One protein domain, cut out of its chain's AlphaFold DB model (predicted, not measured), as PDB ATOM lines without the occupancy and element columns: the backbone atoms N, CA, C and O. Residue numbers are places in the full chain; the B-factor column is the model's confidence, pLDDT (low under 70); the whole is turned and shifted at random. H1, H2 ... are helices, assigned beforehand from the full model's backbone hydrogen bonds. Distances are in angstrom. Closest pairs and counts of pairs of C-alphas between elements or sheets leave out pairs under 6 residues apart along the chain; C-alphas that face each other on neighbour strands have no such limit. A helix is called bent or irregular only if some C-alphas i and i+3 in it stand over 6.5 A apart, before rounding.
ATOM      1  N   LYS A   9      21.194  27.114  18.644       75.75
ATOM      2  CA  LYS A   9      20.640  28.463  18.799       75.75
ATOM      3  C   LYS A   9      21.513  29.376  19.672       75.75
ATOM      4  O   LYS A   9      21.757  30.511  19.283       75.75
ATOM      5  N   ASN A  10      22.035  28.883  20.796       78.56
ATOM      6  CA  ASN A  10      22.853  29.685  21.711       78.56
ATOM      7  C   ASN A  10      24.182  30.095  21.067       78.56
ATOM      8  O   ASN A  10      24.635  31.222  21.237       78.56
ATOM      9  N   LYS A  11      24.791  29.198  20.285       78.19
ATOM     10  CA  LYS A  11      26.048  29.465  19.568       78.19
ATOM     11  C   LYS A  11      25.842  30.472  18.440       78.19
ATOM     12  O   LYS A  11      26.667  31.362  18.268       78.19
ATOM     13  N   LYS A  12      24.715  30.372  17.727       80.31
ATOM     14  CA  LYS A  12      24.326  31.352  16.709       80.31
ATOM     15  C   LYS A  12      24.156  32.748  17.318       80.31
ATOM     16  O   LYS A  12      24.784  33.685  16.837       80.31
ATOM     17  N   ILE A  13      23.406  32.855  18.420       85.12
ATOM     18  CA  ILE A  13      23.221  34.118  19.158       85.12
ATOM     19  C   ILE A  13      24.570  34.679  19.626       85.12
ATOM     20  O   ILE A  13      24.831  35.867  19.469       85.12
ATOM     21  N   PHE A  14      25.452  33.833  20.164       85.25
ATOM     22  CA  PHE A  14      26.781  34.257  20.608       85.25
ATOM     23  C   PHE A  14      27.613  34.861  19.468       85.25
ATOM     24  O   PHE A  14      28.209  35.922  19.635       85.25
ATOM     25  N   VAL A  15      27.624  34.229  18.293       83.50
ATOM     26  CA  VAL A  15      28.334  34.757  17.118       83.50
ATOM     27  C   VAL A  15      27.715  36.063  16.621       83.50
ATOM     28  O   VAL A  15      28.450  36.984  16.275       83.50
ATOM     29  N   GLU A  16      26.386  36.161  16.576       86.81
ATOM     30  CA  GLU A  16      25.689  37.397  16.191       86.81
ATOM     31  C   GLU A  16      26.044  38.551  17.139       86.81
ATOM     32  O   GLU A  16      26.342  39.655  16.682       86.81
ATOM     33  N   LEU A  17      26.118  38.274  18.444       89.69
ATOM     34  CA  LEU A  17      26.535  39.246  19.449       89.69
ATOM     35  C   LEU A  17      27.992  39.680  19.251       89.69
ATOM     36  O   LEU A  17      28.275  40.875  19.263       89.69
ATOM     37  N   LEU A  18      28.913  38.749  18.987       86.69
ATOM     38  CA  LEU A  18      30.304  39.096  18.678       86.69
ATOM     39  C   LEU A  18      30.414  39.992  17.437       86.69
ATOM     40  O   LEU A  18      31.124  40.993  17.470       86.69
ATOM     41  N   LYS A  19      29.664  39.688  16.373       86.25
ATOM     42  CA  LYS A  19      29.611  40.538  15.172       86.25
ATOM     43  C   LYS A  19      29.056  41.930  15.478       86.25
ATOM     44  O   LYS A  19      29.575  42.907  14.950       86.25
ATOM     45  N   SER A  20      28.044  42.033  16.346       90.38
ATOM     46  CA  SER A  20      27.491  43.326  16.786       90.38
ATOM     47  C   SER A  20      28.482  44.167  17.598       90.38
ATOM     48  O   SER A  20      28.399  45.387  17.592       90.38
ATOM     49  N   LEU A  21      29.449  43.512  18.250       87.75
ATOM     50  CA  LEU A  21      30.565  44.138  18.959       87.75
ATOM     51  C   LEU A  21      31.792  44.359  18.050       87.75
ATOM     52  O   LEU A  21      32.895  44.559  18.552       87.75
ATOM     53  N   ASN A  22      31.609  44.302  16.725       83.00
ATOM     54  CA  ASN A  22      32.638  44.490  15.701       83.00
ATOM     55  C   ASN A  22      33.764  43.443  15.687       83.00
ATOM     56  O   ASN A  22      34.771  43.665  15.023       83.00
ATOM     57  N   PHE A  23      33.593  42.284  16.330       82.62
ATOM     58  CA  PHE A  23      34.586  41.215  16.231       82.62
ATOM     59  C   PHE A  23      34.542  40.528  14.865       82.62
ATOM     60  O   PHE A  23      33.475  40.137  14.369       82.62
ATOM     61  N   LYS A  24      35.717  40.271  14.288       78.75
ATOM     62  CA  LYS A  24      35.858  39.522  13.035       78.75
ATOM     63  C   LYS A  24      35.764  38.013  13.277       78.75
ATOM     64  O   LYS A  24      36.767  37.327  13.479       78.75
ATOM     65  N   VAL A  25      34.542  37.484  13.215       79.62
ATOM     66  CA  VAL A  25      34.248  36.064  13.474       79.62
ATOM     67  C   VAL A  25      33.623  35.383  12.262       79.62
ATOM     68  O   VAL A  25      32.523  35.745  11.832       79.62
ATOM     69  N   ASP A  26      34.283  34.328  11.784       73.00
ATOM     70  CA  ASP A  26      33.715  33.413  10.799       73.00
ATOM     71  C   ASP A  26      32.972  32.280  11.516       73.00
ATOM     72  O   ASP A  26      33.503  31.630  12.421       73.00
ATOM     73  N   PHE A  27      31.724  32.045  11.120       73.25
ATOM     74  CA  PHE A  27      30.892  30.971  11.652       73.25
ATOM     75  C   PHE A  27      30.327  30.161  10.499       73.25
ATOM     76  O   PHE A  27      29.551  30.677   9.695       73.25
ATOM     77  N   TYR A  28      30.730  28.898  10.442       64.44
ATOM     78  CA  TYR A  28      30.295  27.951   9.430       64.44
ATOM     79  C   TYR A  28      29.306  26.989  10.073       64.44
ATOM     80  O   TYR A  28      29.632  26.307  11.048       64.44
ATOM     81  N   ASP A  29      28.089  26.954   9.538       58.16
ATOM     82  CA  ASP A  29      27.136  25.910   9.888       58.16
ATOM     83  C   ASP A  29      27.593  24.598   9.241       58.16
ATOM     84  O   ASP A  29      27.981  24.555   8.072       58.16
ATOM     85  N   ILE A  30      27.550  23.514  10.010       53.72
ATOM     86  CA  ILE A  30      27.968  22.176   9.574       53.72
ATOM     87  C   ILE A  30      27.036  21.662   8.461       53.72
ATOM     88  O   ILE A  30      27.399  20.755   7.721       53.72
ATOM     89  N   SER A  31      25.867  22.289   8.274       53.88
ATOM     90  CA  SER A  31      24.986  22.072   7.121       53.88
ATOM     91  C   SER A  31      25.605  22.442   5.764       53.88
ATOM     92  O   SER A  31      25.041  22.074   4.739       53.88
ATOM     93  N   GLN A  32      26.727  23.174   5.733       50.50
ATOM     94  CA  GLN A  32      27.460  23.505   4.501       50.50
ATOM     95  C   GLN A  32      28.559  22.487   4.152       50.50
ATOM     96  O   GLN A  32      29.186  22.604   3.101       50.50
ATOM     97  N   ILE A  33      28.811  21.494   5.014       52.91
ATOM     98  CA  ILE A  33      29.816  20.453   4.781       52.91
ATOM     99  C   ILE A  33      29.114  19.250   4.146       52.91
ATOM    100  O   ILE A  33      28.195  18.675   4.723       52.91
ATOM    101  N   ASP A  34      29.557  18.940   2.930       44.84
ATOM    102  CA  ASP A  34      29.038  17.978   1.958       44.84
ATOM    103  C   ASP A  34      28.298  16.757   2.550       44.84
ATOM    104  O   ASP A  34      28.758  16.100   3.489       44.84
ATOM    105  N   GLY A  35      27.133  16.452   1.966       50.94
ATOM    106  CA  GLY A  35      26.027  15.645   2.505       50.94
ATOM    107  C   GLY A  35      26.281  14.148   2.718       50.94
ATOM    108  O   GLY A  35      25.347  13.351   2.696       50.94
ATOM    109  N   LYS A  36      27.529  13.732   2.935       56.59
ATOM    110  CA  LYS A  36      27.936  12.326   3.008       56.59
ATOM    111  C   LYS A  36      27.760  11.694   4.401       56.59
ATOM    112  O   LYS A  36      27.773  10.470   4.501       56.59
ATOM    113  N   TYR A  37      27.563  12.488   5.467       50.75
ATOM    114  CA  TYR A  37      27.532  11.986   6.859       50.75
ATOM    115  C   TYR A  37      26.547  12.681   7.827       50.75
ATOM    116  O   TYR A  37      26.762  12.652   9.041       50.75
ATOM    117  N   ILE A  38      25.452  13.296   7.364       53.81
ATOM    118  CA  ILE A  38      24.524  13.983   8.287       53.81
ATOM    119  C   ILE A  38      23.563  12.978   8.942       53.81
ATOM    120  O   ILE A  38      22.537  12.607   8.378       53.81
ATOM    121  N   LYS A  39      23.873  12.551  10.174       52.25
ATOM    122  CA  LYS A  39      22.913  11.868  11.057       52.25
ATOM    123  C   LYS A  39      22.057  12.926  11.766       52.25
ATOM    124  O   LYS A  39      22.586  13.686  12.566       52.25
ATOM    125  N   ASN A  40      20.763  12.966  11.441       52.25
ATOM    126  CA  ASN A  40      19.652  13.688  12.087       52.25
ATOM    127  C   ASN A  40      19.989  14.988  12.855       52.25
ATOM    128  O   ASN A  40      20.441  14.968  14.001       52.25
ATOM    129  N   LEU A  41      19.591  16.118  12.259       54.19
ATOM    130  CA  LEU A  41      19.668  17.493  12.789       54.19
ATOM    131  C   LEU A  41      19.130  17.664  14.227       54.19
ATOM    132  O   LEU A  41      19.580  18.550  14.952       54.19
ATOM    133  N   ASN A  42      18.206  16.800  14.659       53.28
ATOM    134  CA  ASN A  42      17.482  16.926  15.927       53.28
ATOM    135  C   ASN A  42      18.313  16.585  17.172       53.28
ATOM    136  O   ASN A  42      17.997  17.067  18.254       53.28
ATOM    137  N   HIS A  43      19.372  15.775  17.049       49.12
ATOM    138  CA  HIS A  43      20.155  15.337  18.212       49.12
ATOM    139  C   HIS A  43      21.658  15.555  18.033       49.12
ATOM    140  O   HIS A  43      22.489  14.724  18.393       49.12
ATOM    141  N   GLY A  44      22.001  16.748  17.552       46.22
ATOM    142  CA  GLY A  44      23.300  17.337  17.819       46.22
ATOM    143  C   GLY A  44      24.373  17.060  16.772       46.22
ATOM    144  O   GLY A  44      25.408  16.485  17.092       46.22
ATOM    145  N   LEU A  45      24.259  17.766  15.645       54.75
ATOM    146  CA  LEU A  45      25.428  18.444  15.056       54.75
ATOM    147  C   LEU A  45      26.055  19.476  16.031       54.75
ATOM    148  O   LEU A  45      26.982  20.201  15.691       54.75
ATOM    149  N   GLY A  46      25.544  19.564  17.264       57.97
ATOM    150  CA  GLY A  46      26.051  20.338  18.377       57.97
ATOM    151  C   GLY A  46      27.474  19.937  18.725       57.97
ATOM    152  O   GLY A  46      27.697  19.106  19.606       57.97
ATOM    153  N   LEU A  47      28.417  20.618  18.071       65.94
ATOM    154  CA  LEU A  47      29.744  20.908  18.597       65.94
ATOM    155  C   LEU A  47      29.623  21.068  20.108       65.94
ATOM    156  O   LEU A  47      28.807  21.872  20.567       65.94
ATOM    157  N   SER A  48      30.395  20.306  20.880       74.12
ATOM    158  CA  SER A  48      30.477  20.575  22.312       74.12
ATOM    159  C   SER A  48      30.860  22.037  22.502       74.12
ATOM    160  O   SER A  48      31.562  22.624  21.667       74.12
ATOM    161  N   THR A  49      30.387  22.650  23.577       75.56
ATOM    162  CA  THR A  49      30.705  24.051  23.865       75.56
ATOM    163  C   THR A  49      32.228  24.235  23.892       75.56
ATOM    164  O   THR A  49      32.769  25.173  23.310       75.56
ATOM    165  N   LYS A  50      32.936  23.233  24.432       79.88
ATOM    166  CA  LYS A  50      34.400  23.133  24.414       79.88
ATOM    167  C   LYS A  50      35.001  23.152  23.003       79.88
ATOM    168  O   LYS A  50      35.975  23.865  22.773       79.88
ATOM    169  N   LEU A  51      34.469  22.363  22.068       76.75
ATOM    170  CA  LEU A  51      35.006  22.284  20.706       76.75
ATOM    171  C   LEU A  51      34.695  23.551  19.902       76.75
ATOM    172  O   LEU A  51      35.560  24.028  19.175       76.75
ATOM    173  N   PHE A  52      33.510  24.131  20.102       78.31
ATOM    174  CA  PHE A  52      33.151  25.435  19.550       78.31
ATOM    175  C   PHE A  52      34.171  26.511  19.959       78.31
ATOM    176  O   PHE A  52      34.765  27.154  19.095       78.31
ATOM    177  N   PHE A  53      34.457  26.648  21.259       80.81
ATOM    178  CA  PHE A  53      35.463  27.606  21.718       80.81
ATOM    179  C   PHE A  53      36.858  27.268  21.197       80.81
ATOM    180  O   PHE A  53      37.565  28.163  20.758       80.81
ATOM    181  N   LYS A  54      37.258  25.994  21.151       82.00
ATOM    182  CA  LYS A  54      38.574  25.620  20.607       82.00
ATOM    183  C   LYS A  54      38.776  26.085  19.154       82.00
ATOM    184  O   LYS A  54      39.898  26.430  18.797       82.00
ATOM    185  N   LEU A  55      37.719  26.098  18.338       78.25
ATOM    186  CA  LEU A  55      37.775  26.536  16.939       78.25
ATOM    187  C   LEU A  55      37.722  28.062  16.798       78.25
ATOM    188  O   LEU A  55      38.544  28.636  16.089       78.25
ATOM    189  N   HIS A  56      36.781  28.722  17.480       76.69
ATOM    190  CA  HIS A  56      36.509  30.148  17.255       76.69
ATOM    191  C   HIS A  56      37.289  31.087  18.186       76.69
ATOM    192  O   HIS A  56      37.590  32.216  17.801       76.69
ATOM    193  N   LEU A  57      37.660  30.646  19.393       82.06
ATOM    194  CA  LEU A  57      38.339  31.492  20.382       82.06
ATOM    195  C   LEU A  57      39.686  32.041  19.883       82.06
ATOM    196  O   LEU A  57      39.900  33.236  20.047       82.06
ATOM    197  N   PRO A  58      40.573  31.267  19.223       81.00
ATOM    198  CA  PRO A  58      41.823  31.822  18.703       81.00
ATOM    199  C   PRO A  58      41.600  32.946  17.685       81.00
ATOM    200  O   PRO A  58      42.368  33.900  17.651       81.00
ATOM    201  N   GLN A  59      40.550  32.853  16.862       78.69
ATOM    202  CA  GLN A  59      40.202  33.892  15.891       78.69
ATOM    203  C   GLN A  59      39.682  35.156  16.582       78.69
ATOM    204  O   GLN A  59      40.144  36.244  16.260       78.69
ATOM    205  N   ILE A  60      38.793  35.005  17.570       78.81
ATOM    206  CA  ILE A  60      38.271  36.120  18.378       78.81
ATOM    207  C   ILE A  60      39.411  36.822  19.133       78.81
ATOM    208  O   ILE A  60      39.485  38.046  19.174       78.81
ATOM    209  N   LEU A  61      40.329  36.048  19.717       78.62
ATOM    210  CA  LEU A  61      41.440  36.584  20.503       78.62
ATOM    211  C   LEU A  61      42.521  37.245  19.646       78.62
ATOM    212  O   LEU A  61      43.181  38.152  20.139       78.62
ATOM    213  N   LYS A  62      42.703  36.849  18.379       75.62
ATOM    214  CA  LYS A  62      43.677  37.496  17.480       75.62
ATOM    215  C   LYS A  62      43.451  39.002  17.362       75.62
ATOM    216  O   LYS A  62      44.422  39.734  17.268       75.62
ATOM    217  N   GLU A  63      42.204  39.456  17.379       67.44
ATOM    218  CA  GLU A  63      41.867  40.881  17.288       67.44
ATOM    219  C   GLU A  63      42.158  41.637  18.597       67.44
ATOM    220  O   GLU A  63      42.604  42.778  18.572       67.44
ATOM    221  N   LEU A  64      41.994  40.979  19.751       64.62
ATOM    222  CA  LEU A  64      42.312  41.554  21.066       64.62
ATOM    223  C   LEU A  64      43.812  41.556  21.381       64.62
ATOM    224  O   LEU A  64      44.262  42.400  22.156       64.62
ATOM    225  N   LEU A  65      44.546  40.593  20.820       63.47
ATOM    226  CA  LEU A  65      45.983  40.385  21.011       63.47
ATOM    227  C   LEU A  65      46.838  41.038  19.922       63.47
ATOM    228  O   LEU A  65      48.061  40.988  20.027       63.47
ATOM    229  N   GLN A  66      46.235  41.628  18.883       62.50
ATOM    230  CA  GLN A  66      46.965  42.587  18.057       62.50
ATOM    231  C   GLN A  66      47.487  43.655  19.003       62.50
ATOM    232  O   GLN A  66      46.685  44.226  19.742       62.50
TER     233      GLN A  66
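AT A GLANCE: This is residues 9 to 66 of the 98 residues of the protein "DUF2920 family protein" of Campylobacter volucris (UniProt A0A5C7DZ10). Two helices, H1 and H2, lie side by side with a narrow gap between them and point the same way; a long loop from the end of H1 folds back along them, swings out beyond the beginnings of both helices and returns to the beginning of H2. Of this loop, residues 32 to 37 stick out free. The printed part has 58 residues, with two named helices, H1 then H2, and no named strand; its class is all helix, with 29 residues in the named helices. It is loose, with a radius of gyration of the C-alphas of 13.0 A, and spans 39 by 19 by 17 A, only just a rod in outline.

IN THESE COORDINATES: H1 is residues 9 to 20, from C-alpha 9 at (20.640, 28.463, 18.799) to C-alpha 20 at (27.491, 43.326, 16.786), 16.5 A long. Residues 21 to 48 hold no named element. H2 is residues 49 to 65, 22.5 A long, ending with C-alpha 65 at (45.983, 40.385, 21.011).

HOW THE PARTS SIT: H1 and H2 are near each other: their closest C-alphas are 8.2 A apart, and 6 pairs of C-alphas are within 10 A. H2 has a kink of 45 degrees near residue 56 and is only just irregular, with C-alphas 55 and 58 at 6.9 A. In H1 every O i to N i+4 pair is within hydrogen-bond range; in H2, 9 of 13 are.

THE WHOLE: The two C-alphas farthest apart, those of Asn 40 and Gln 66, are 40.2 A from each other. The printed part has no cut. The link from H1 to H2, 28 residues, is long. The mean pLDDT of the printed part is 70.3; residues 28 to 47 and 63 to 66 are under 70.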